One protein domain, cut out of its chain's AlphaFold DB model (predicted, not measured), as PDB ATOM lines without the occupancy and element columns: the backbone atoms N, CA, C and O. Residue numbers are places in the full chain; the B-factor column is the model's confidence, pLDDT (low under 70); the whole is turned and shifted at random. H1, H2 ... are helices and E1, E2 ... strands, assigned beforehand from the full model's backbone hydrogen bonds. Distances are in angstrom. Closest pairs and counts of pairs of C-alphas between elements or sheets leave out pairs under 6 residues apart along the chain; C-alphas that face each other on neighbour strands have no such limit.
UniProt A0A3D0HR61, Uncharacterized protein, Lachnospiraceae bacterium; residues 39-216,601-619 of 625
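AT A GLANCE: This is residues 39 to 216 and 601 to 619 of the 625 residues of an uncharacterized protein of Lachnospiraceae bacterium (UniProt A0A3D0HR61). Two strongly twisted sheets lie partly face to face as a sandwich: E15, E14, E9, E12 and E11 of an eight-stranded sheet cover the smaller sheet of five strands, while E1, E2 and E3 carry the larger sheet on beyond it. E6 runs on into the hairpin of E7 and E8, which reaches away from the sandwich, with H2 beside E8 and H3 near H2. The printed part has 197 residues, mostly strand, in the order E1 to E5, H1, E6 to E12, H2, H3, E13 to E15. The larger sheet, E3 E2 E1 E15 E14 E9 E12 E11, is mixed; the smaller, E5 E4 E6 E13 E10, is antiparallel. The whole is compact, with a radius of gyration of the C-alphas of 18.9 A and spans of 54 by 47 by 33 A.

IN THESE COORDINATES: E1, residues 39 to 46, begins at C-alpha 39 (140.176, 163.413, 173.453). E2, residues 52 to 63, is 32.8 A long; E3 is 69 to 74, E4 83 to 91 with 26.8 A, E5 94 to 96 and H1 98 to 101. E6, 106 to 116, is 32.0 A long; E7 is 119 to 124, E8 127 to 132, E9 136 to 144 with 26.2 A, E10 148 to 154, E11 156 to 161 and E12 164 to 171. H2 is 175 to 178, H3 185 to 189, E13 193 to 200 and E14 209 to 213. E15, 611 to 619, is 26.4 A long and ends at C-alpha 619 (124.035, 172.781, 176.479).

HOW THE PARTS SIT: In the larger sheet E1, E2 and E3 form a meander, each strand the antiparallel neighbour of the one before: N 43 and O 56 are 2.8 A apart, N 59 and O 71 2.8 A. E1 and E15 are parallel, with N 42 and O 615 at 2.8 A. E14 is antiparallel to E15, N 212 and O 616 at 2.8 A, and to E9, N 138 and O 211 at 2.8 A. E11 and E12 are a hairpin, N 159 and O 166 at 2.9 A. In the smaller sheet E4 and E6 are antiparallel, N 86 and O 113 at 2.8 A, as are E6 and E13, N 110 and O 196 at 2.8 A. E5 and E4 meet only at a point, and H1 only grazes this sheet. Between the sheets, the closest C-alphas of E12 and E13, Gly 171 and Glu 193, are 6.2 A apart. The hairpin E7 and E8 has N 122 and O 129 at 3.0 A; the closest C-alphas of E8 and H2, Leu 131 and Ser 178, are 4.8 A apart. H3 has its O i to N i+4 pair within hydrogen-bond range; H1 and H2 are too short for one.

THE WHOLE: The farthest C-alphas, of Gly 65 and Asp 92, are 57.5 A apart. Residues 217 to 600 are not printed, and C-alphas 216 and 601 are 11.6 A apart across the cut. Of the links printed whole, none is long. The mean pLDDT of the printed part is 86.5, with residues 64 to 65, 77, 125 and 605 to 609 under 70.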
ATOM      1  N   GLU A  39     141.008 162.466 172.713       83.44
ATOM      2  CA  GLU A  39     140.176 163.413 173.453       83.44
ATOM      3  C   GLU A  39     138.724 163.182 173.045       83.44
ATOM      4  O   GLU A  39     138.310 163.560 171.947       83.44
ATOM      5  N   GLU A  40     137.957 162.545 173.920       86.31
ATOM      6  CA  GLU A  40     136.535 162.302 173.728       86.31
ATOM      7  C   GLU A  40     135.728 163.471 174.313       86.31
ATOM      8  O   GLU A  40     135.850 163.849 175.480       86.31
ATOM      9  N   THR A  41     134.887 164.085 173.489       87.25
ATOM     10  CA  THR A  41     133.951 165.127 173.912       87.25
ATOM     11  C   THR A  41     132.528 164.656 173.684       87.25
ATOM     12  O   THR A  41     132.109 164.445 172.548       87.25
ATOM     13  N   VAL A  42     131.765 164.525 174.764       89.31
ATOM     14  CA  VAL A  42     130.352 164.156 174.724       89.31
ATOM     15  C   VAL A  42     129.514 165.429 174.761       89.31
ATOM     16  O   VAL A  42     129.320 166.038 175.814       89.31
ATOM     17  N   TYR A  43     129.018 165.847 173.604       87.50
ATOM     18  CA  TYR A  43     128.082 166.958 173.482       87.50
ATOM     19  C   TYR A  43     126.671 166.479 173.807       87.50
ATOM     20  O   TYR A  43     126.176 165.528 173.205       87.50
ATOM     21  N   VAL A  44     126.012 167.146 174.747       89.62
ATOM     22  CA  VAL A  44     124.641 166.844 175.162       89.62
ATOM     23  C   VAL A  44     123.795 168.085 174.932       89.62
ATOM     24  O   VAL A  44     123.990 169.104 175.587       89.62
ATOM     25  N   GLU A  45     122.827 168.002 174.029       87.62
ATOM     26  CA  GLU A  45     121.810 169.038 173.875       87.62
ATOM     27  C   GLU A  45     120.592 168.689 174.726       87.62
ATOM     28  O   GLU A  45     120.039 167.590 174.625       87.62
ATOM     29  N   LEU A  46     120.133 169.638 175.535       87.88
ATOM     30  CA  LEU A  46     118.886 169.511 176.282       87.88
ATOM     31  C   LEU A  46     117.705 170.078 175.477       87.88
ATOM     32  O   LEU A  46     117.836 171.047 174.729       87.88
ATOM     33  N   ALA A  47     116.533 169.469 175.633       84.94
ATOM     34  CA  ALA A  47     115.254 169.941 175.119       84.94
ATOM     35  C   ALA A  47     114.639 171.000 176.051       84.94
ATOM     36  O   ALA A  47     115.041 171.154 177.203       84.94
ATOM     37  N   GLU A  48     113.628 171.728 175.566       79.31
ATOM     38  CA  GLU A  48     112.949 172.799 176.321       79.31
ATOM     39  C   GLU A  48     112.327 172.351 177.650       79.31
ATOM     40  O   GLU A  48     112.163 173.173 178.553       79.31
ATOM     41  N   ASP A  49     111.973 171.069 177.762       77.62
ATOM     42  CA  ASP A  49     111.440 170.441 178.975       77.62
ATOM     43  C   ASP A  49     112.535 169.912 179.923       77.62
ATOM     44  O   ASP A  49     112.225 169.355 180.977       77.62
ATOM     45  N   GLY A  50     113.809 170.106 179.564       74.81
ATOM     46  CA  GLY A  50     114.979 169.654 180.312       74.81
ATOM     47  C   GLY A  50     115.366 168.192 180.071       74.81
ATOM     48  O   GLY A  50     116.302 167.719 180.709       74.81
ATOM     49  N   SER A  51     114.676 167.463 179.186       81.81
ATOM     50  CA  SER A  51     115.089 166.116 178.775       81.81
ATOM     51  C   SER A  51     116.261 166.161 177.787       81.81
ATOM     52  O   SER A  51     116.500 167.174 177.136       81.81
ATOM     53  N   VAL A  52     117.020 165.073 177.661       83.81
ATOM     54  CA  VAL A  52     118.108 164.990 176.677       83.81
ATOM     55  C   VAL A  52     117.509 164.911 175.271       83.81
ATOM     56  O   VAL A  52     116.778 163.975 174.949       83.81
ATOM     57  N   LYS A  53     117.819 165.901 174.432       84.75
ATOM     58  CA  LYS A  53     117.389 165.973 173.033       84.75
ATOM     59  C   LYS A  53     118.296 165.133 172.140       84.75
ATOM     60  O   LYS A  53     117.807 164.376 171.301       84.75
ATOM     61  N   GLU A  54     119.605 165.295 172.309       85.06
ATOM     62  CA  GLU A  54     120.625 164.647 171.492       85.06
ATOM     63  C   GLU A  54     121.927 164.483 172.279       85.06
ATOM     64  O   GLU A  54     122.297 165.351 173.069       85.06
ATOM     65  N   VAL A  55     122.622 163.370 172.048       87.25
ATOM     66  CA  VAL A  55     123.970 163.123 172.562       87.25
ATOM     67  C   VAL A  55     124.866 162.782 171.380       87.25
ATOM     68  O   VAL A  55     124.585 161.831 170.648       87.25
ATOM     69  N   THR A  56     125.937 163.546 171.202       87.38
ATOM     70  CA  THR A  56     126.953 163.320 170.170       87.38
ATOM     71  C   THR A  56     128.293 163.084 170.842       87.38
ATOM     72  O   THR A  56     128.748 163.908 171.630       87.38
ATOM     73  N   VAL A  57     128.927 161.961 170.527       86.44
ATOM     74  CA  VAL A  57     130.277 161.634 170.986       86.44
ATOM     75  C   VAL A  57     131.252 162.016 169.879       86.44
ATOM     76  O   VAL A  57     131.081 161.588 168.739       86.44
ATOM     77  N   SER A  58     132.233 162.855 170.203       84.94
ATOM     78  CA  SER A  58     133.276 163.321 169.291       84.94
ATOM     79  C   SER A  58     134.635 162.851 169.794       84.94
ATOM     80  O   SER A  58     135.108 163.328 170.822       84.94
ATOM     81  N   ASP A  59     135.254 161.925 169.072       83.12
ATOM     82  CA  ASP A  59     136.592 161.417 169.360       83.12
ATOM     83  C   ASP A  59     137.621 162.153 168.514       83.12
ATOM     84  O   ASP A  59     137.637 162.022 167.286       83.12
ATOM     85  N   LEU A  60     138.514 162.893 169.162       82.31
ATOM     86  CA  LEU A  60     139.667 163.511 168.523       82.31
ATOM     87  C   LEU A  60     140.918 162.670 168.791       82.31
ATOM     88  O   LEU A  60     141.504 162.729 169.869       82.31
ATOM     89  N   LEU A  61     141.357 161.918 167.784       80.44
ATOM     90  CA  LEU A  61     142.586 161.130 167.834       80.44
ATOM     91  C   LEU A  61     143.783 161.991 167.427       80.44
ATOM     92  O   LEU A  61     143.860 162.489 166.297       80.44
ATOM     93  N   LYS A  62     144.741 162.131 168.343       78.06
ATOM     94  CA  LYS A  62     145.998 162.856 168.163       78.06
ATOM     95  C   LYS A  62     147.165 161.875 168.182       78.06
ATOM     96  O   LYS A  62     147.322 161.076 169.105       78.06
ATOM     97  N   GLN A  63     148.018 161.961 167.165       75.38
ATOM     98  CA  GLN A  63     149.301 161.264 167.136       75.38
ATOM     99  C   GLN A  63     150.375 162.226 166.633       75.38
ATOM    100  O   GLN A  63     150.239 162.831 165.571       75.38
ATOM    101  N   GLU A  64     151.453 162.365 167.399       69.19
ATOM    102  CA  GLU A  64     152.520 163.320 167.108       69.19
ATOM    103  C   GLU A  64     153.122 163.076 165.705       69.19
ATOM    104  O   GLU A  64     153.666 162.006 165.420       69.19
ATOM    105  N   GLY A  65     153.016 164.074 164.819       67.19
ATOM    106  CA  GLY A  65     153.487 163.997 163.431       67.19
ATOM    107  C   GLY A  65     152.470 163.469 162.406       67.19
ATOM    108  O   GLY A  65     152.848 163.280 161.248       67.19
ATOM    109  N   LYS A  66     151.203 163.246 162.787       70.88
ATOM    110  CA  LYS A  66     150.085 162.938 161.873       70.88
ATOM    111  C   LYS A  66     148.972 163.985 161.976       70.88
ATOM    112  O   LYS A  66     148.870 164.681 162.981       70.88
ATOM    113  N   GLU A  67     148.147 164.097 160.932       71.38
ATOM    114  CA  GLU A  67     146.918 164.898 160.995       71.38
ATOM    115  C   GLU A  67     145.950 164.306 162.025       71.38
ATOM    116  O   GLU A  67     145.804 163.085 162.128       71.38
ATOM    117  N   ASN A  68     145.299 165.185 162.786       78.81
ATOM    118  CA  ASN A  68     144.292 164.791 163.760       78.81
ATOM    119  C   ASN A  68     143.081 164.186 163.043       78.81
ATOM    120  O   ASN A  68     142.642 164.705 162.014       78.81
ATOM    121  N   VAL A  69     142.514 163.122 163.610       75.75
ATOM    122  CA  VAL A  69     141.315 162.475 163.070       75.75
ATOM    123  C   VAL A  69     140.167 162.683 164.043       75.75
ATOM    124  O   VAL A  69     140.269 162.278 165.196       75.75
ATOM    125  N   THR A  70     139.081 163.295 163.571       77.88
ATOM    126  CA  THR A  70     137.844 163.453 164.343       77.88
ATOM    127  C   THR A  70     136.803 162.445 163.873       77.88
ATOM    128  O   THR A  70     136.540 162.339 162.672       77.88
ATOM    129  N   LYS A  71     136.197 161.719 164.813       78.94
ATOM    130  CA  LYS A  71     135.068 160.821 164.565       78.94
ATOM    131  C   LYS A  71     133.882 161.275 165.407       78.94
ATOM    132  O   LYS A  71     134.000 161.359 166.620       78.94
ATOM    133  N   GLU A  72     132.751 161.554 164.766       78.50
ATOM    134  CA  GLU A  72     131.521 161.958 165.453       78.50
ATOM    135  C   GLU A  72     130.437 160.903 165.264       78.50
ATOM    136  O   GLU A  72     130.111 160.528 164.135       78.50
ATOM    137  N   GLU A  73     129.864 160.429 166.368       81.56
ATOM    138  CA  GLU A  73     128.769 159.463 166.365       81.56
ATOM    139  C   GLU A  73     127.642 159.924 167.289       81.56
ATOM    140  O   GLU A  73     127.861 160.346 168.426       81.56
ATOM    141  N   LYS A  74     126.401 159.838 166.796       80.50
ATOM    142  CA  LYS A  74     125.217 160.064 167.630       80.50
ATOM    143  C   LYS A  74     125.009 158.848 168.524       80.50
ATOM    144  O   LYS A  74     124.930 157.728 168.018       80.50
ATOM    145  N   ALA A  75     124.899 159.070 169.829       78.88
ATOM    146  CA  ALA A  75     124.603 158.002 170.773       78.88
ATOM    147  C   ALA A  75     123.129 157.571 170.677       78.88
ATOM    148  O   ALA A  75     122.272 158.296 170.161       78.88
ATOM    149  N   ASP A  76     122.833 156.372 171.179       75.12
ATOM    150  CA  ASP A  76     121.466 155.862 171.240       75.12
ATOM    151  C   ASP A  76     120.616 156.711 172.203       75.12
ATOM    152  O   ASP A  76     121.104 157.235 173.207       75.12
ATOM    153  N   LYS A  77     119.315 156.839 171.924       65.44
ATOM    154  CA  LYS A  77     118.386 157.625 172.754       65.44
ATOM    155  C   LYS A  77     118.240 157.068 174.171       65.44
ATOM    156  O   LYS A  77     117.875 157.815 175.074       65.44
ATOM    157  N   ASP A  78     118.536 155.784 174.362       71.69
ATOM    158  CA  ASP A  78     118.494 155.111 175.664       71.69
ATOM    159  C   ASP A  78     119.835 155.170 176.429       71.69
ATOM    160  O   ASP A  78     119.935 154.657 177.552       71.69
ATOM    161  N   THR A  79     120.879 155.788 175.859       77.44
ATOM    162  CA  THR A  79     122.184 155.911 176.514       77.44
ATOM    163  C   THR A  79     122.077 156.793 177.761       77.44
ATOM    164  O   THR A  79     121.712 157.966 177.708       77.44
ATOM    165  N   LYS A  80     122.414 156.225 178.924       81.44
ATOM    166  CA  LYS A  80     122.352 156.932 180.208       81.44
ATOM    167  C   LYS A  80     123.618 157.744 180.437       81.44
ATOM    168  O   LYS A  80     124.704 157.177 180.512       81.44
ATOM    169  N   LEU A  81     123.458 159.048 180.633       87.69
ATOM    170  CA  LEU A  81     124.573 159.921 180.977       87.69
ATOM    171  C   LEU A  81     125.056 159.671 182.422       87.69
ATOM    172  O   LEU A  81     124.232 159.478 183.327       87.69
ATOM    173  N   PRO A  82     126.382 159.679 182.654       89.44
ATOM    174  CA  PRO A  82     126.983 159.493 183.977       89.44
ATOM    175  C   PRO A  82     126.762 160.707 184.885       89.44
ATOM    176  O   PRO A  82     126.653 160.556 186.102       89.44
ATOM    177  N   VAL A  83     126.641 161.892 184.286       90.75
ATOM    178  CA  VAL A  83     126.316 163.161 184.933       90.75
ATOM    179  C   VAL A  83     125.247 163.902 184.157       90.75
ATOM    180  O   VAL A  83     125.110 163.744 182.948       90.75
ATOM    181  N   ASP A  84     124.475 164.698 184.882       90.81
ATOM    182  CA  ASP A  84     123.304 165.395 184.372       90.81
ATOM    183  C   ASP A  84     123.200 166.790 184.996       90.81
ATOM    184  O   ASP A  84     123.618 166.995 186.143       90.81
ATOM    185  N   VAL A  85     122.624 167.740 184.256       92.12
ATOM    186  CA  VAL A  85     122.346 169.103 184.724       92.12
ATOM    187  C   VAL A  85     120.877 169.434 184.502       92.12
ATOM    188  O   VAL A  85     120.350 169.350 183.396       92.12
ATOM    189  N   LYS A  86     120.209 169.850 185.576       92.25
ATOM    190  CA  LYS A  86     118.813 170.267 185.556       92.25
ATOM    191  C   LYS A  86     118.703 171.751 185.869       92.25
ATOM    192  O   LYS A  86     119.123 172.194 186.937       92.25
ATOM    193  N   PHE A  87     118.066 172.480 184.961       91.00
ATOM    194  CA  PHE A  87     117.688 173.875 185.146       91.00
ATOM    195  C   PHE A  87     116.232 173.949 185.613       91.00
ATOM    196  O   PHE A  87     115.334 173.447 184.936       91.00
ATOM    197  N   THR A  88     115.995 174.568 186.765       92.75
ATOM    198  CA  THR A  88     114.653 174.866 187.273       92.75
ATOM    199  C   THR A  88     114.475 176.372 187.339       92.75
ATOM    200  O   THR A  88     115.315 177.071 187.904       92.75
ATOM    201  N   TYR A  89     113.359 176.864 186.812       92.62
ATOM    202  CA  TYR A  89     113.062 178.288 186.773       92.62
ATOM    203  C   TYR A  89     111.856 178.627 187.641       92.62
ATOM    204  O   TYR A  89     110.835 177.942 187.586       92.62
ATOM    205  N   LEU A  90     111.958 179.703 188.418       94.31
ATOM    206  CA  LEU A  90     110.852 180.251 189.195       94.31
ATOM    207  C   LEU A  90     110.687 181.732 188.864       94.31
ATOM    208  O   LEU A  90     111.607 182.509 189.092       94.31
ATOM    209  N   LEU A  91     109.516 182.131 188.371       93.12
ATOM    210  CA  LEU A  91     109.168 183.536 188.157       93.12
ATOM    211  C   LEU A  91     108.242 183.992 189.283       93.12
ATOM    212  O   LEU A  91     107.211 183.367 189.536       93.12
ATOM    213  N   ASP A  92     108.631 185.050 189.990       92.25
ATOM    214  CA  ASP A  92     107.936 185.577 191.169       92.25
ATOM    215  C   ASP A  92     107.638 184.480 192.214       92.25
ATOM    216  O   ASP A  92     106.568 184.420 192.826       92.25
ATOM    217  N   GLY A  93     108.590 183.557 192.382       90.50
ATOM    218  CA  GLY A  93     108.505 182.435 193.321       90.50
ATOM    219  C   GLY A  93     107.642 181.251 192.867       90.50
ATOM    220  O   GLY A  93     107.484 180.305 193.639       90.50
ATOM    221  N   LYS A  94     107.093 181.254 191.644       92.44
ATOM    222  CA  LYS A  94     106.342 180.120 191.077       92.44
ATOM    223  C   LYS A  94     107.145 179.418 189.992       92.44
ATOM    224  O   LYS A  94     107.616 180.065 189.062       92.44
ATOM    225  N   GLU A  95     107.256 178.097 190.100       92.94
ATOM    226  CA  GLU A  95     107.910 177.271 189.084       92.94
ATOM    227  C   GLU A  95     107.225 177.433 187.721       92.94
ATOM    228  O   GLU A  95     105.995 177.454 187.618       92.94
ATOM    229  N   ILE A  96     108.037 177.584 186.681       90.88
ATOM    230  CA  ILE A  96     107.599 177.843 185.315       90.88
ATOM    231  C   ILE A  96     108.500 177.082 184.339       90.88
ATOM    232  O   ILE A  96     109.705 176.966 184.555       90.88
ATOM    233  N   ALA A  97     107.926 176.541 183.262       88.12
ATOM    234  CA  ALA A  97     108.715 175.881 182.225       88.12
ATOM    235  C   ALA A  97     109.569 176.913 181.471       88.12
ATOM    236  O   ALA A  97     109.093 178.011 181.184       88.12
ATOM    237  N   GLY A  98     110.804 176.555 181.100       85.06
ATOM    238  CA  GLY A  98     111.742 177.494 180.470       85.06
ATOM    239  C   GLY A  98     111.189 178.149 179.199       85.06
ATOM    240  O   GLY A  98     111.268 179.363 179.040       85.06
ATOM    241  N   LYS A  99     110.498 177.380 178.348       84.31
ATOM    242  CA  LYS A  99     109.825 177.904 177.145       84.31
ATOM    243  C   LYS A  99     108.750 178.955 177.445       84.31
ATOM    244  O   LYS A  99     108.536 179.870 176.659       84.31
ATOM    245  N   ASP A 100     108.090 178.845 178.599       89.12
ATOM    246  CA  ASP A 100     107.003 179.737 179.001       89.12
ATOM    247  C   ASP A 100     107.526 181.021 179.659       89.12
ATOM    248  O   ASP A 100     106.718 181.894 180.000       89.12
ATOM    249  N   LEU A 101     108.844 181.141 179.866       88.06
ATOM    250  CA  LEU A 101     109.484 182.372 180.324       88.06
ATOM    251  C   LEU A 101     109.653 183.393 179.207       88.06
ATOM    252  O   LEU A 101     109.660 184.579 179.514       88.06
ATOM    253  N   VAL A 102     109.783 182.966 177.946       88.31
ATOM    254  CA  VAL A 102     110.149 183.842 176.822       88.31
ATOM    255  C   VAL A 102     109.267 185.096 176.789       88.31
ATOM    256  O   VAL A 102     108.040 185.032 176.702       88.31
ATOM    257  N   GLY A 103     109.898 186.268 176.887       88.62
ATOM    258  CA  GLY A 103     109.233 187.570 176.889       88.62
ATOM    259  C   GLY A 103     108.528 187.977 178.191       88.62
ATOM    260  O   GLY A 103     107.974 189.078 178.234       88.62
ATOM    261  N   LYS A 104     108.540 187.158 179.249       92.00
ATOM    262  CA  LYS A 104     107.993 187.518 180.568       92.00
ATOM    263  C   LYS A 104     108.962 188.386 181.362       92.00
ATOM    264  O   LYS A 104     110.158 188.402 181.109       92.00
ATOM    265  N   SER A 105     108.420 189.132 182.315       92.94
ATOM    266  CA  SER A 105     109.188 189.993 183.217       92.94
ATOM    267  C   SER A 105     108.778 189.705 184.658       92.94
ATOM    268  O   SER A 105     107.626 189.336 184.886       92.94
ATOM    269  N   GLY A 106     109.692 189.880 185.603       93.44
ATOM    270  CA  GLY A 106     109.479 189.597 187.023       93.44
ATOM    271  C   GLY A 106     110.777 189.188 187.705       93.44
ATOM    272  O   GLY A 106     111.846 189.222 187.091       93.44
ATOM    273  N   LYS A 107     110.691 188.785 188.971       94.25
ATOM    274  CA  LYS A 107     111.857 188.293 189.706       94.25
ATOM    275  C   LYS A 107     112.084 186.825 189.366       94.25
ATOM    276  O   LYS A 107     111.276 185.972 189.737       94.25
ATOM    277  N   LEU A 108     113.156 186.529 188.644       94.56
ATOM    278  CA  LEU A 108     113.518 185.180 188.235       94.56
ATOM    279  C   LEU A 108     114.501 184.566 189.229       94.56
ATOM    280  O   LEU A 108     115.494 185.188 189.595       94.56
ATOM    281  N   THR A 109     114.262 183.309 189.579       95.50
ATOM    282  CA  THR A 109     115.245 182.428 190.201       95.50
ATOM    283  C   THR A 109     115.563 181.286 189.241       95.50
ATOM    284  O   THR A 109     114.652 180.583 188.799       95.50
ATOM    285  N   ILE A 110     116.841 181.082 188.934       93.81
ATOM    286  CA  ILE A 110     117.347 179.936 188.175       93.81
ATOM    287  C   ILE A 110     118.106 179.046 189.149       93.81
ATOM    288  O   ILE A 110     119.122 179.455 189.704       93.81
ATOM    289  N   ARG A 111     117.634 177.819 189.348       94.12
ATOM    290  CA  ARG A 111     118.367 176.804 190.101       94.12
ATOM    291  C   ARG A 111     119.001 175.824 189.134       94.12
ATOM    292  O   ARG A 111     118.301 175.222 188.320       94.12
ATOM    293  N   VAL A 112     120.307 175.648 189.256       94.25
ATOM    294  CA  VAL A 112     121.073 174.685 188.468       94.25
ATOM    295  C   VAL A 112     121.485 173.564 189.392       94.25
ATOM    296  O   VAL A 112     122.200 173.797 190.361       94.25
ATOM    297  N   LYS A 113     121.015 172.353 189.109       94.62
ATOM    298  CA  LYS A 113     121.315 171.170 189.908       94.62
ATOM    299  C   LYS A 113     122.045 170.132 189.080       94.62
ATOM    300  O   LYS A 113     121.542 169.685 188.053       94.62
ATOM    301  N   TYR A 114     123.181 169.688 189.587       94.56
ATOM    302  CA  TYR A 114     123.955 168.592 189.042       94.56
ATOM    303  C   TYR A 114     123.573 167.275 189.708       94.56
ATOM    304  O   TYR A 114     123.382 167.197 190.923       94.56
ATOM    305  N   THR A 115     123.469 166.220 188.908       92.75
ATOM    306  CA  THR A 115     123.239 164.862 189.402       92.75
ATOM    307  C   THR A 115     124.317 163.945 188.862       92.75
ATOM    308  O   THR A 115     124.472 163.820 187.652       92.75
ATOM    309  N   ASN A 116     125.024 163.266 189.758       93.69
ATOM    310  CA  ASN A 116     125.986 162.234 189.404       93.69
ATOM    311  C   ASN A 116     125.359 160.854 189.605       93.69
ATOM    312  O   ASN A 116     124.729 160.579 190.628       93.69
ATOM    313  N   ARG A 117     125.486 160.001 188.595       91.38
ATOM    314  CA  ARG A 117     124.957 158.633 188.567       91.38
ATOM    315  C   ARG A 117     126.073 157.602 188.423       91.38
ATOM    316  O   ARG A 117     125.806 156.410 188.578       91.38
ATOM    317  N   SER A 118     127.298 158.044 188.141       89.88
ATOM    318  CA  SER A 118     128.457 157.174 188.023       89.88
ATOM    319  C   SER A 118     128.990 156.848 189.407       89.88
ATOM    320  O   SER A 118     129.437 157.729 190.139       89.88
ATOM    321  N   THR A 119     128.923 155.573 189.772       90.69
ATOM    322  CA  THR A 119     129.417 155.084 191.058       90.69
ATOM    323  C   THR A 119     130.253 153.838 190.861       90.69
ATOM    324  O   THR A 119     130.000 153.031 189.964       90.69
ATOM    325  N   GLN A 120     131.228 153.654 191.739       88.25
ATOM    326  CA  GLN A 120     132.035 152.453 191.816       88.25
ATOM    327  C   GLN A 120     132.222 152.039 193.268       88.25
ATOM    328  O   GLN A 120     132.264 152.864 194.179       88.25
ATOM    329  N   LYS A 121     132.344 150.730 193.492       88.12
ATOM    330  CA  LYS A 121     132.696 150.209 194.811       88.12
ATOM    331  C   LYS A 121     134.212 150.144 194.931       88.12
ATOM    332  O   LYS A 121     134.826 149.335 194.238       88.12
ATOM    333  N   LYS A 122     134.791 150.934 195.830       85.62
ATOM    334  CA  LYS A 122     136.216 150.877 196.182       85.62
ATOM    335  C   LYS A 122     136.352 150.417 197.636       85.62
ATOM    336  O   LYS A 122     135.418 150.516 198.432       85.62
ATOM    337  N   SER A 123     137.479 149.790 197.949       80.69
ATOM    338  CA  SER A 123     137.769 149.348 199.312       80.69
ATOM    339  C   SER A 123     138.496 150.474 200.033       80.69
ATOM    340  O   SER A 123     139.631 150.747 199.670       80.69
ATOM    341  N   ILE A 124     137.870 151.086 201.036       80.25
ATOM    342  CA  ILE A 124     138.463 152.133 201.880       80.25
ATOM    343  C   ILE A 124     138.601 151.556 203.282       80.25
ATOM    344  O   ILE A 124     137.617 151.036 203.817       80.25
ATOM    345  N   ASN A 125     139.806 151.556 203.857       69.25
ATOM    346  CA  ASN A 125     140.049 151.003 205.196       69.25
ATOM    347  C   ASN A 125     139.468 149.582 205.401       69.25
ATOM    348  O   ASN A 125     138.869 149.254 206.427       69.25
ATOM    349  N   GLY A 126     139.573 148.724 204.377       71.69
ATOM    350  CA  GLY A 126     139.063 147.345 204.392       71.69
ATOM    351  C   GLY A 126     137.538 147.184 204.266       71.69
ATOM    352  O   GLY A 126     137.048 146.050 204.237       71.69
ATOM    353  N   LYS A 127     136.771 148.278 204.153       78.56
ATOM    354  CA  LYS A 127     135.318 148.275 203.917       78.56
ATOM    355  C   LYS A 127     135.008 148.603 202.458       78.56
ATOM    356  O   LYS A 127     135.656 149.438 201.840       78.56
ATOM    357  N   LYS A 128     134.002 147.933 201.885       83.31
ATOM    358  CA  LYS A 128     133.526 148.228 200.524       83.31
ATOM    359  C   LYS A 128     132.574 149.417 200.561       83.31
ATOM    360  O   LYS A 128     131.389 149.226 200.827       83.31
ATOM    361  N   GLU A 129     133.093 150.588 200.232       88.81
ATOM    362  CA  GLU A 129     132.333 151.830 200.141       88.81
ATOM    363  C   GLU A 129     131.932 152.114 198.690       88.81
ATOM    364  O   GLU A 129     132.583 151.670 197.741       88.81
ATOM    365  N   THR A 130     130.813 152.815 198.509       90.19
ATOM    366  CA  THR A 130     130.362 153.260 197.183       90.19
ATOM    367  C   THR A 130     130.775 154.710 197.002       90.19
ATOM    368  O   THR A 130     130.300 155.569 197.734       90.19
ATOM    369  N   LEU A 131     131.647 154.965 196.033       92.06
ATOM    370  CA  LEU A 131     132.133 156.297 195.698       92.06
ATOM    371  C   LEU A 131     131.549 156.733 194.360       92.06
ATOM    372  O   LEU A 131     131.342 155.909 193.464       92.06
ATOM    373  N   TYR A 132     131.301 158.025 194.221       91.94
ATOM    374  CA  TYR A 132     130.951 158.633 192.950       91.94
ATOM    375  C   TYR A 132     132.215 158.876 192.123       91.94
ATOM    376  O   TYR A 132     133.249 159.263 192.663       91.94
ATOM    377  N   THR A 133     132.140 158.678 190.806       90.75
ATOM    378  CA  THR A 133     133.194 159.171 189.906       90.75
ATOM    379  C   THR A 133     133.244 160.691 190.041       90.75
ATOM    380  O   THR A 133     132.188 161.316 189.922       90.75
ATOM    381  N   PRO A 134     134.396 161.308 190.316       90.81
ATOM    382  CA  PRO A 134     134.399 162.654 190.865       90.81
ATOM    383  C   PRO A 134     134.339 163.731 189.774       90.81
ATOM    384  O   PRO A 134     135.314 164.409 189.468       90.81
ATOM    385  N   PHE A 135     133.161 163.899 189.184       91.12
ATOM    386  CA  PHE A 135     132.931 164.936 188.190       91.12
ATOM    387  C   PHE A 135     132.934 166.332 188.813       91.12
ATOM    388  O   PHE A 135     132.228 166.591 189.789       91.12
ATOM    389  N   ILE A 136     133.665 167.245 188.181       91.62
ATOM    390  CA  ILE A 136     133.553 168.684 188.397       91.62
ATOM    391  C   ILE A 136     132.700 169.251 187.270       91.62
ATOM    392  O   ILE A 136     133.021 169.079 186.094       91.62
ATOM    393  N   MET A 137     131.607 169.913 187.638       92.50
ATOM    394  CA  MET A 137     130.641 170.508 186.719       92.50
ATOM    395  C   MET A 137     130.803 172.024 186.755       92.50
ATOM    396  O   MET A 137     130.630 172.617 187.814       92.50
ATOM    397  N   ALA A 138     131.102 172.661 185.629       92.88
ATOM    398  CA  ALA A 138     131.205 174.111 185.517       92.88
ATOM    399  C   ALA A 138     130.172 174.629 184.515       92.88
ATOM    400  O   ALA A 138     130.309 174.405 183.314       92.88
ATOM    401  N   THR A 139     129.133 175.312 184.996       94.12
ATOM    402  CA  THR A 139     128.109 175.942 184.153       94.12
ATOM    403  C   THR A 139     128.396 177.422 183.976       94.12
ATOM    404  O   THR A 139     128.453 178.170 184.951       94.12
ATOM    405  N   MET A 140     128.505 177.844 182.720       92.75
ATOM    406  CA  MET A 140     128.570 179.235 182.302       92.75
ATOM    407  C   MET A 140     127.221 179.667 181.724       92.75
ATOM    408  O   MET A 140     126.666 178.999 180.849       92.75
ATOM    409  N   MET A 141     126.708 180.801 182.196       91.44
ATOM    410  CA  MET A 141     125.538 181.478 181.638       91.44
ATOM    411  C   MET A 141     125.900 182.905 181.276       91.44
ATOM    412  O   MET A 141     126.501 183.604 182.087       91.44
ATOM    413  N   VAL A 142     125.496 183.343 180.089       90.50
ATOM    414  CA  VAL A 142     125.630 184.734 179.653       90.50
ATOM    415  C   VAL A 142     124.247 185.369 179.713       90.50
ATOM    416  O   VAL A 142     123.322 184.925 179.033       90.50
ATOM    417  N   LEU A 143     124.096 186.377 180.566       90.75
ATOM    418  CA  LEU A 143     122.841 187.070 180.837       90.75
ATOM    419  C   LEU A 143     122.934 188.510 180.302       90.75
ATOM    420  O   LEU A 143     123.734 189.285 180.825       90.75
ATOM    421  N   PRO A 144     122.151 188.904 179.287       90.75
ATOM    422  CA  PRO A 144     122.186 190.268 178.752       90.75
ATOM    423  C   PRO A 144     121.766 191.313 179.794       90.75
ATOM    424  O   PRO A 144     120.710 191.186 180.416       90.75
ATOM    425  N   SER A 145     122.565 192.363 179.988       88.19
ATOM    426  CA  SER A 145     122.360 193.341 181.073       88.19
ATOM    427  C   SER A 145     121.182 194.292 180.839       88.19
ATOM    428  O   SER A 145     120.681 194.906 181.779       88.19
ATOM    429  N   ASP A 146     120.695 194.408 179.602       89.38
ATOM    430  CA  ASP A 146     119.463 195.132 179.270       89.38
ATOM    431  C   ASP A 146     118.189 194.336 179.627       89.38
ATOM    432  O   ASP A 146     117.105 194.923 179.749       89.38
ATOM    433  N   LYS A 147     118.319 193.012 179.816       90.44
ATOM    434  CA  LYS A 147     117.233 192.079 180.164       90.44
ATOM    435  C   LYS A 147     117.302 191.582 181.605       90.44
ATOM    436  O   LYS A 147     116.251 191.393 182.210       90.44
ATOM    437  N   PHE A 148     118.496 191.389 182.161       93.44
ATOM    438  CA  PHE A 148     118.727 190.904 183.522       93.44
ATOM    439  C   PHE A 148     119.409 191.990 184.348       93.44
ATOM    440  O   PHE A 148     120.514 192.425 184.043       93.44
ATOM    441  N   THR A 149     118.765 192.411 185.429       91.12
ATOM    442  CA  THR A 149     119.293 193.405 186.374       91.12
ATOM    443  C   THR A 149     119.283 192.834 187.789       91.12
ATOM    444  O   THR A 149     118.553 191.882 188.057       91.12
ATOM    445  N   ASN A 150     120.097 193.384 188.695       91.88
ATOM    446  CA  ASN A 150     120.224 192.898 190.078       91.88
ATOM    447  C   ASN A 150     120.528 191.386 190.156       91.88
ATOM    448  O   ASN A 150     119.876 190.657 190.904       91.88
ATOM    449  N   VAL A 151     121.478 190.906 189.343       92.06
ATOM    450  CA  VAL A 151     121.865 189.491 189.332       92.06
ATOM    451  C   VAL A 151     122.681 189.180 190.584       92.06
ATOM    452  O   VAL A 151     123.808 189.640 190.755       92.06
ATOM    453  N   GLU A 152     122.117 188.348 191.444       92.12
ATOM    454  CA  GLU A 152     122.784 187.759 192.598       92.12
ATOM    455  C   GLU A 152     122.926 186.257 192.367       92.12
ATOM    456  O   GLU A 152     122.039 185.618 191.797       92.12
ATOM    457  N   ALA A 153     124.032 185.673 192.821       91.06
ATOM    458  CA  ALA A 153     124.218 184.233 192.773       91.06
ATOM    459  C   ALA A 153     124.654 183.688 194.132       91.06
ATOM    460  O   ALA A 153     125.505 184.258 194.815       91.06
ATOM    461  N   LYS A 154     124.063 182.558 194.502       92.12
ATOM    462  CA  LYS A 154     124.423 181.748 195.657       92.12
ATOM    463  C   LYS A 154     125.188 180.526 195.159       92.12
ATOM    464  O   LYS A 154     124.681 179.812 194.299       92.12
ATOM    465  N   ASP A 155     126.382 180.303 195.708       90.00
ATOM    466  CA  ASP A 155     127.293 179.206 195.338       90.00
ATOM    467  C   ASP A 155     127.766 179.255 193.865       90.00
ATOM    468  O   ASP A 155     128.171 178.258 193.274       90.00
ATOM    469  N   ALA A 156     127.751 180.453 193.276       90.69
ATOM    470  CA  ALA A 156     128.279 180.760 191.950       90.69
ATOM    471  C   ALA A 156     128.840 182.187 191.920       90.69
ATOM    472  O   ALA A 156     128.590 182.995 192.818       90.69
ATOM    473  N   LYS A 157     129.624 182.504 190.889       92.25
ATOM    474  CA  LYS A 157     130.262 183.810 190.724       92.25
ATOM    475  C   LYS A 157     129.625 184.574 189.569       92.25
ATOM    476  O   LYS A 157     129.539 184.043 188.468       92.25
ATOM    477  N   VAL A 158     129.235 185.821 189.821       91.44
ATOM    478  CA  VAL A 158     128.733 186.763 188.807       91.44
ATOM    479  C   VAL A 158     129.849 187.732 188.431       91.44
ATOM    480  O   VAL A 158     130.574 188.215 189.305       91.44
ATOM    481  N   MET A 159     130.012 187.995 187.138       91.56
ATOM    482  CA  MET A 159     130.978 188.951 186.593       91.56
ATOM    483  C   MET A 159     130.307 189.781 185.497       91.56
ATOM    484  O   MET A 159     129.549 189.238 184.702       91.56
ATOM    485  N   GLU A 160     130.577 191.083 185.444       87.00
ATOM    486  CA  GLU A 160     130.103 191.957 184.362       87.00
ATOM    487  C   GLU A 160     131.148 192.010 183.240       87.00
ATOM    488  O   GLU A 160     132.316 192.317 183.487       87.00
ATOM    489  N   GLU A 161     130.733 191.725 182.007       83.94
ATOM    490  CA  GLU A 161     131.569 191.800 180.810       83.94
ATOM    491  C   GLU A 161     130.821 192.536 179.685       83.94
ATOM    492  O   GLU A 161     129.985 191.972 178.977       83.94
ATOM    493  N   GLY A 162     131.132 193.828 179.524       84.69
ATOM    494  CA  GLY A 162     130.504 194.689 178.520       84.69
ATOM    495  C   GLY A 162     128.997 194.827 178.746       84.69
ATOM    496  O   GLY A 162     128.570 195.254 179.814       84.69
ATOM    497  N   ASP A 163     128.204 194.443 177.746       86.25
ATOM    498  CA  ASP A 163     126.736 194.483 177.804       86.25
ATOM    499  C   ASP A 163     126.121 193.216 178.445       86.25
ATOM    500  O   ASP A 163     124.900 193.089 178.517       86.25
ATOM    501  N   ASN A 164     126.933 192.287 178.968       88.62
ATOM    502  CA  ASN A 164     126.490 191.011 179.542       88.62
ATOM    503  C   ASN A 164     126.965 190.809 180.991       88.62
ATOM    504  O   ASN A 164     128.003 191.313 181.410       88.62
ATOM    505  N   GLN A 165     126.236 189.984 181.736       90.00
ATOM    506  CA  GLN A 165     126.629 189.413 183.022       90.00
ATOM    507  C   GLN A 165     126.891 187.918 182.841       90.00
ATOM    508  O   GLN A 165     126.010 187.169 182.425       90.00
ATOM    509  N   ILE A 166     128.100 187.469 183.158       91.44
ATOM    510  CA  ILE A 166     128.479 186.059 183.121       91.44
ATOM    511  C   ILE A 166     128.321 185.467 184.513       91.44
ATOM    512  O   ILE A 166     128.919 185.944 185.479       91.44
ATOM    513  N   VAL A 167     127.552 184.388 184.609       92.31
ATOM    514  CA  VAL A 167     127.476 183.562 185.811       92.31
ATOM    515  C   VAL A 167     128.275 182.288 185.592       92.31
ATOM    516  O   VAL A 167     128.006 181.542 184.653       92.31
ATOM    517  N   LEU A 168     129.239 182.032 186.475       93.31
ATOM    518  CA  LEU A 168     129.995 180.787 186.543       93.31
ATOM    519  C   LEU A 168     129.644 180.053 187.839       93.31
ATOM    520  O   LEU A 168     130.050 180.474 188.925       93.31
ATOM    521  N   GLY A 169     128.901 178.958 187.724       92.19
ATOM    522  CA  GLY A 169     128.657 178.028 188.824       92.19
ATOM    523  C   GLY A 169     129.537 176.795 188.690       92.19
ATOM    524  O   GLY A 169     129.670 176.258 187.591       92.19
ATOM    525  N   ILE A 170     130.145 176.356 189.792       92.06
ATOM    526  CA  ILE A 170     130.930 175.118 189.849       92.06
ATOM    527  C   ILE A 170     130.299 174.211 190.897       92.06
ATOM    528  O   ILE A 170     130.009 174.661 192.003       92.06
ATOM    529  N   GLY A 171     130.095 172.940 190.563       91.75
ATOM    530  CA  GLY A 171     129.574 171.950 191.494       91.75
ATOM    531  C   GLY A 171     130.289 170.611 191.412       91.75
ATOM    532  O   GLY A 171     130.887 170.253 190.398       91.75
ATOM    533  N   PHE A 172     130.188 169.865 192.508       92.56
ATOM    534  CA  PHE A 172     130.940 168.638 192.769       92.56
ATOM    535  C   PHE A 172     129.983 167.491 193.139       92.56
ATOM    536  O   PHE A 172     129.987 167.014 194.279       92.56
ATOM    537  N   PRO A 173     129.089 167.072 192.223       92.25
ATOM    538  CA  PRO A 173     128.009 166.155 192.557       92.25
ATOM    539  C   PRO A 173     128.516 164.790 193.036       92.25
ATOM    540  O   PRO A 173     129.180 164.062 192.296       92.25
ATOM    541  N   GLY A 174     128.151 164.424 194.267       90.00
ATOM    542  CA  GLY A 174     128.539 163.160 194.902       90.00
ATOM    543  C   GLY A 174     129.888 163.196 195.632       90.00
ATOM    544  O   GLY A 174     130.299 162.178 196.196       90.00
ATOM    545  N   MET A 175     130.608 164.325 195.615       89.25
ATOM    546  CA  MET A 175     131.951 164.418 196.197       89.25
ATOM    547  C   MET A 175     131.927 164.469 197.725       89.25
ATOM    548  O   MET A 175     132.680 163.740 198.365       89.25
ATOM    549  N   ALA A 176     131.041 165.274 198.317       89.50
ATOM    550  CA  ALA A 176     130.904 165.355 199.770       89.50
ATOM    551  C   ALA A 176     130.492 164.005 200.383       89.50
ATOM    552  O   ALA A 176     130.983 163.632 201.444       89.50
ATOM    553  N   GLU A 177     129.629 163.259 199.689       89.12
ATOM    554  CA  GLU A 177     129.190 161.919 200.072       89.12
ATOM    555  C   GLU A 177     130.321 160.893 199.953       89.12
ATOM    556  O   GLU A 177     130.494 160.054 200.833       89.12
ATOM    557  N   SER A 178     131.123 160.970 198.888       90.12
ATOM    558  CA  SER A 178     132.254 160.053 198.684       90.12
ATOM    559  C   SER A 178     133.377 160.272 199.704       90.12
ATOM    560  O   SER A 178     134.027 159.316 200.137       90.12
ATOM    561  N   LEU A 179     133.566 161.525 200.123       88.75
ATOM    562  CA  LEU A 179     134.489 161.928 201.183       88.75
ATOM    563  C   LEU A 179     133.926 161.732 202.598       88.75
ATOM    564  O   LEU A 179     134.660 161.951 203.555       88.75
ATOM    565  N   ASP A 180     132.667 161.297 202.733       87.38
ATOM    566  CA  ASP A 180     131.993 161.047 204.020       87.38
ATOM    567  C   ASP A 180     131.971 162.273 204.943       87.38
ATOM    568  O   ASP A 180     132.167 162.200 206.154       87.38
ATOM    569  N   LEU A 181     131.750 163.447 204.346       85.94
ATOM    570  CA  LEU A 181     131.728 164.705 205.079       85.94
ATOM    571  C   LEU A 181     130.359 164.892 205.751       85.94
ATOM    572  O   LEU A 181     129.353 165.227 205.109       85.94
ATOM    573  N   GLU A 182     130.308 164.698 207.068       77.06
ATOM    574  CA  GLU A 182     129.078 164.848 207.853       77.06
ATOM    575  C   GLU A 182     128.686 166.323 208.073       77.06
ATOM    576  O   GLU A 182     127.502 166.657 207.963       77.06
ATOM    577  N   ASP A 183     129.654 167.223 208.272       75.00
ATOM    578  CA  ASP A 183     129.452 168.663 208.510       75.00
ATOM    579  C   ASP A 183     130.732 169.472 208.172       75.00
ATOM    580  O   ASP A 183     131.797 168.890 207.962       75.00
ATOM    581  N   GLY A 184     130.643 170.805 208.120       77.75
ATOM    582  CA  GLY A 184     131.784 171.729 208.061       77.75
ATOM    583  C   GLY A 184     131.988 172.487 206.742       77.75
ATOM    584  O   GLY A 184     131.418 172.163 205.699       77.75
ATOM    585  N   ASP A 185     132.876 173.489 206.787       79.62
ATOM    586  CA  ASP A 185     133.124 174.457 205.702       79.62
ATOM    587  C   ASP A 185     133.466 173.815 204.346       79.62
ATOM    588  O   ASP A 185     133.174 174.381 203.292       79.62
ATOM    589  N   ILE A 186     134.107 172.641 204.350       82.94
ATOM    590  CA  ILE A 186     134.473 171.919 203.122       82.94
ATOM    591  C   ILE A 186     133.225 171.320 202.471       82.94
ATOM    592  O   ILE A 186     133.002 171.517 201.277       82.94
ATOM    593  N   LYS A 187     132.361 170.660 203.253       85.19
ATOM    594  CA  LYS A 187     131.065 170.154 202.779       85.19
ATOM    595  C   LYS A 187     130.199 171.284 202.226       85.19
ATOM    596  O   LYS A 187     129.479 171.104 201.244       85.19
ATOM    597  N   ASP A 188     130.284 172.461 202.840       84.12
ATOM    598  CA  ASP A 188     129.556 173.636 202.381       84.12
ATOM    599  C   ASP A 188     130.053 174.221 201.064       84.12
ATOM    600  O   ASP A 188     129.281 174.879 200.373       84.12
ATOM    601  N   LYS A 189     131.281 173.912 200.652       85.75
ATOM    602  CA  LYS A 189     131.814 174.302 199.340       85.75
ATOM    603  C   LYS A 189     131.603 173.240 198.263       85.75
ATOM    604  O   LYS A 189     131.519 173.576 197.086       85.75
ATOM    605  N   LEU A 190     131.479 171.970 198.643       89.69
ATOM    606  CA  LEU A 190     131.252 170.849 197.725       89.69
ATOM    607  C   LEU A 190     129.758 170.670 197.411       89.69
ATOM    608  O   LEU A 190     129.165 169.626 197.682       89.69
ATOM    609  N   LYS A 191     129.122 171.716 196.872       90.19
ATOM    610  CA  LYS A 191     127.694 171.693 196.525       90.19
ATOM    611  C   LYS A 191     127.454 171.070 195.150       90.19
ATOM    612  O   LYS A 191     128.276 171.151 194.241       90.19
ATOM    613  N   SER A 192     126.276 170.477 195.000       92.69
ATOM    614  CA  SER A 192     125.787 169.893 193.743       92.69
ATOM    615  C   SER A 192     124.791 170.808 193.033       92.69
ATOM    616  O   SER A 192     124.178 170.400 192.054       92.69
ATOM    617  N   GLU A 193     124.560 172.013 193.546       93.75
ATOM    618  CA  GLU A 193     123.640 172.984 192.966       93.75
ATOM    619  C   GLU A 193     124.065 174.408 193.312       93.75
ATOM    620  O   GLU A 193     124.729 174.629 194.323       93.75
ATOM    621  N   PHE A 194     123.645 175.355 192.483       94.31
ATOM    622  CA  PHE A 194     123.766 176.782 192.745       94.31
ATOM    623  C   PHE A 194     122.488 177.496 192.291       94.31
ATOM    624  O   PHE A 194     121.685 176.953 191.519       94.31
ATOM    625  N   GLU A 195     122.270 178.704 192.800       94.44
ATOM    626  CA  GLU A 195     121.055 179.471 192.536       94.44
ATOM    627  C   GLU A 195     121.403 180.882 192.073       94.44
ATOM    628  O   GLU A 195     122.265 181.541 192.645       94.44
ATOM    629  N   ILE A 196     120.720 181.347 191.036       94.50
ATOM    630  CA  ILE A 196     120.823 182.703 190.505       94.50
ATOM    631  C   ILE A 196     119.484 183.382 190.739       94.50
ATOM    632  O   ILE A 196     118.444 182.793 190.449       94.50
ATOM    633  N   THR A 197     119.489 184.627 191.198       94.19
ATOM    634  CA  THR A 197     118.298 185.475 191.239       94.19
ATOM    635  C   THR A 197     118.537 186.765 190.483       94.19
ATOM    636  O   THR A 197     119.578 187.384 190.664       94.19
ATOM    637  N   ALA A 198     117.581 187.181 189.662       94.88
ATOM    638  CA  ALA A 198     117.675 188.402 188.875       94.88
ATOM    639  C   ALA A 198     116.296 189.037 188.681       94.88
ATOM    640  O   ALA A 198     115.286 188.338 188.594       94.88
ATOM    641  N   ASP A 199     116.257 190.358 188.548       95.31
ATOM    642  CA  ASP A 199     115.097 191.073 188.031       95.31
ATOM    643  C   ASP A 199     115.153 191.054 186.504       95.31
ATOM    644  O   ASP A 199     116.080 191.596 185.893       95.31
ATOM    645  N   VAL A 200     114.163 190.417 185.883       92.56
ATOM    646  CA  VAL A 200     114.146 190.184 184.439       92.56
ATOM    647  C   VAL A 200     113.088 191.031 183.754       92.56
ATOM    648  O   VAL A 200     111.933 191.086 184.187       92.56
ATOM    649  N   LYS A 201     113.463 191.634 182.628       91.81
ATOM    650  CA  LYS A 201     112.571 192.301 181.683       91.81
ATOM    651  C   LYS A 201     112.641 191.594 180.338       91.81
ATOM    652  O   LYS A 201     113.711 191.503 179.757       91.81
ATOM    653  N   GLU A 202     111.492 191.156 179.827       89.44
ATOM    654  CA  GLU A 202     111.370 190.447 178.544       89.44
ATOM    655  C   GLU A 202     112.375 189.293 178.401       89.44
ATOM    656  O   GLU A 202     113.218 189.328 177.512       89.44
ATOM    657  N   PHE A 203     112.278 188.291 179.281       90.44
ATOM    658  CA  PHE A 203     113.222 187.177 179.376       90.44
ATOM    659  C   PHE A 203     113.609 186.625 178.003       90.44
ATOM    660  O   PHE A 203     112.759 186.152 177.239       90.44
ATOM    661  N   GLU A 204     114.908 186.671 177.747       88.25
ATOM    662  CA  GLU A 204     115.577 186.081 176.603       88.25
ATOM    663  C   GLU A 204     116.969 185.662 177.067       88.25
ATOM    664  O   GLU A 204     117.695 186.471 177.637       88.25
ATOM    665  N   MET A 205     117.325 184.395 176.874       85.81
ATOM    666  CA  MET A 205     118.591 183.854 177.359       85.81
ATOM    667  C   MET A 205     119.209 182.948 176.303       85.81
ATOM    668  O   MET A 205     118.526 182.110 175.701       85.81
ATOM    669  N   ASP A 206     120.512 183.115 176.096       86.31
ATOM    670  CA  ASP A 206     121.314 182.176 175.324       86.31
ATOM    671  C   ASP A 206     121.462 180.832 176.049       86.31
ATOM    672  O   ASP A 206     121.009 180.638 177.180       86.31
ATOM    673  N   GLN A 207     122.071 179.864 175.370       88.75
ATOM    674  CA  GLN A 207     122.325 178.557 175.961       88.75
ATOM    675  C   GLN A 207     123.275 178.691 177.157       88.75
ATOM    676  O   GLN A 207     124.341 179.298 177.059       88.75
ATOM    677  N   ALA A 208     122.919 178.060 178.271       91.00
ATOM    678  CA  ALA A 208     123.852 177.769 179.342       91.00
ATOM    679  C   ALA A 208     124.726 176.583 178.922       91.00
ATOM    680  O   ALA A 208     124.207 175.545 178.503       91.00
ATOM    681  N   VAL A 209     126.045 176.715 179.059       93.44
ATOM    682  CA  VAL A 209     127.003 175.656 178.720       93.44
ATOM    683  C   VAL A 209     127.588 175.097 180.001       93.44
ATOM    684  O   VAL A 209     128.150 175.833 180.804       93.44
ATOM    685  N   THR A 210     127.466 173.791 180.196       93.56
ATOM    686  CA  THR A 210     128.056 173.071 181.323       93.56
ATOM    687  C   THR A 210     129.166 172.167 180.828       93.56
ATOM    688  O   THR A 210     128.912 171.280 180.021       93.56
ATOM    689  N   VAL A 211     130.380 172.365 181.330       91.88
ATOM    690  CA  VAL A 211     131.491 171.434 181.121       91.88
ATOM    691  C   VAL A 211     131.563 170.496 182.315       91.88
ATOM    692  O   VAL A 211     131.592 170.962 183.451       91.88
ATOM    693  N   ALA A 212     131.595 169.190 182.068       90.69
ATOM    694  CA  ALA A 212     131.882 168.196 183.092       90.69
ATOM    695  C   ALA A 212     133.169 167.451 182.761       90.69
ATOM    696  O   ALA A 212     133.304 166.933 181.653       90.69
ATOM    697  N   SER A 213     134.078 167.344 183.725       87.12
ATOM    698  CA  SER A 213     135.246 166.467 183.620       87.12
ATOM    699  C   SER A 213     135.419 165.680 184.911       87.12
ATOM    700  O   SER A 213     135.216 166.214 186.003       87.12
ATOM    701  N   ALA A 214     135.750 164.399 184.766       84.88
ATOM    702  CA  ALA A 214     136.149 163.547 185.877       84.88
ATOM    703  C   ALA A 214     137.664 163.561 186.099       84.88
ATOM    704  O   ALA A 214     138.085 163.071 187.136       84.88
ATOM    705  N   ASP A 215     138.462 164.099 185.171       80.38
ATOM    706  CA  ASP A 215     139.926 163.954 185.173       80.38
ATOM    707  C   ASP A 215     140.642 164.985 186.058       80.38
ATOM    708  O   ASP A 215     141.749 164.767 186.516       80.38
ATOM    709  N   ILE A 216     139.992 166.094 186.416       73.50
ATOM    710  CA  ILE A 216     140.652 167.207 187.130       73.50
ATOM    711  C   ILE A 216     141.251 166.800 188.500       73.50
ATOM    712  O   ILE A 216     142.136 167.474 189.019       73.50
ATOM    713  N   THR A 601     138.183 157.268 181.757       79.88
ATOM    714  CA  THR A 601     138.916 157.755 180.572       79.88
ATOM    715  C   THR A 601     138.092 157.806 179.279       79.88
ATOM    716  O   THR A 601     138.538 158.383 178.292       79.88
ATOM    717  N   SER A 602     136.894 157.211 179.246       81.62
ATOM    718  CA  SER A 602     135.990 157.230 178.080       81.62
ATOM    719  C   SER A 602     134.544 156.894 178.476       81.62
ATOM    720  O   SER A 602     134.296 156.087 179.376       81.62
ATOM    721  N   PHE A 603     133.591 157.500 177.776       82.38
ATOM    722  CA  PHE A 603     132.157 157.233 177.767       82.38
ATOM    723  C   PHE A 603     131.768 156.130 176.761       82.38
ATOM    724  O   PHE A 603     130.827 155.387 177.046       82.38
ATOM    725  N   SER A 604     132.475 155.976 175.628       70.75
ATOM    726  CA  SER A 604     132.087 155.103 174.496       70.75
ATOM    727  C   SER A 604     132.792 153.727 174.383       70.75
ATOM    728  O   SER A 604     132.720 153.078 173.346       70.75
ATOM    729  N   GLU A 605     133.345 153.209 175.487       67.62
ATOM    730  CA  GLU A 605     134.261 152.046 175.579       67.62
ATOM    731  C   GLU A 605     135.701 152.352 175.116       67.62
ATOM    732  O   GLU A 605     135.975 152.706 173.973       67.62
ATOM    733  N   LYS A 606     136.666 152.138 176.023       65.75
ATOM    734  CA  LYS A 606     138.090 152.423 175.791       65.75
ATOM    735  C   LYS A 606     138.697 151.510 174.717       65.75
ATOM    736  O   LYS A 606     138.701 150.284 174.857       65.75
ATOM    737  N   GLN A 607     139.314 152.108 173.698       64.56
ATOM    738  CA  GLN A 607     140.132 151.401 172.705       64.56
ATOM    739  C   GLN A 607     141.431 150.875 173.345       64.56
ATOM    740  O   GLN A 607     142.119 151.571 174.093       64.56
ATOM    741  N   GLN A 608     141.791 149.620 173.060       63.81
ATOM    742  CA  GLN A 608     142.955 148.982 173.677       63.81
ATOM    743  C   GLN A 608     144.269 149.616 173.177       63.81
ATOM    744  O   GLN A 608     144.579 149.542 171.992       63.81
ATOM    745  N   GLY A 609     145.062 150.193 174.091       64.88
ATOM    746  CA  GLY A 609     146.365 150.811 173.787       64.88
ATOM    747  C   GLY A 609     146.324 152.303 173.430       64.88
ATOM    748  O   GLY A 609     147.315 152.814 172.917       64.88
ATOM    749  N   VAL A 610     145.198 152.978 173.686       71.50
ATOM    750  CA  VAL A 610     145.012 154.420 173.474       71.50
ATOM    751  C   VAL A 610     144.767 155.094 174.824       71.50
ATOM    752  O   VAL A 610     143.918 154.640 175.601       71.50
ATOM    753  N   ASP A 611     145.517 156.158 175.104       72.06
ATOM    754  CA  ASP A 611     145.263 157.015 176.262       72.06
ATOM    755  C   ASP A 611     144.102 157.940 175.921       72.06
ATOM    756  O   ASP A 611     144.130 158.600 174.887       72.06
ATOM    757  N   SER A 612     143.065 157.941 176.751       75.25
ATOM    758  CA  SER A 612     141.810 158.631 176.465       75.25
ATOM    759  C   SER A 612     141.428 159.528 177.634       75.25
ATOM    760  O   SER A 612     141.564 159.114 178.782       75.25
ATOM    761  N   GLU A 613     140.930 160.720 177.338       80.56
ATOM    762  CA  GLU A 613     140.282 161.612 178.301       80.56
ATOM    763  C   GLU A 613     138.869 161.913 177.798       80.56
ATOM    764  O   GLU A 613     138.661 162.053 176.590       80.56
ATOM    765  N   VAL A 614     137.901 162.028 178.709       86.75
ATOM    766  CA  VAL A 614     136.517 162.363 178.368       86.75
ATOM    767  C   VAL A 614     136.035 163.615 179.087       86.75
ATOM    768  O   VAL A 614     136.116 163.732 180.311       86.75
ATOM    769  N   LYS A 615     135.428 164.522 178.321       88.94
ATOM    770  CA  LYS A 615     134.690 165.677 178.845       88.94
ATOM    771  C   LYS A 615     133.281 165.729 178.279       88.94
ATOM    772  O   LYS A 615     133.042 165.383 177.125       88.94
ATOM    773  N   PHE A 616     132.343 166.221 179.074       91.00
ATOM    774  CA  PHE A 616     130.962 166.430 178.652       91.00
ATOM    775  C   PHE A 616     130.725 167.919 178.454       91.00
ATOM    776  O   PHE A 616     131.092 168.720 179.310       91.00
ATOM    777  N   ILE A 617     130.096 168.290 177.346       91.12
ATOM    778  CA  ILE A 617     129.637 169.653 177.080       91.12
ATOM    779  C   ILE A 617     128.119 169.594 176.975       91.12
ATOM    780  O   ILE A 617     127.572 169.181 175.957       91.12
ATOM    781  N   ILE A 618     127.438 169.979 178.049       91.69
ATOM    782  CA  ILE A 618     125.980 169.946 178.143       91.69
ATOM    783  C   ILE A 618     125.434 171.349 177.909       91.69
ATOM    784  O   ILE A 618     125.745 172.276 178.656       91.69
ATOM    785  N   GLN A 619     124.613 171.507 176.881       91.25
ATOM    786  CA  GLN A 619     124.035 172.781 176.479       91.25
ATOM    787  C   GLN A 619     122.544 172.807 176.796       91.25
ATOM    788  O   GLN A 619     121.790 171.912 176.403       91.25
TER     789      GLN A 619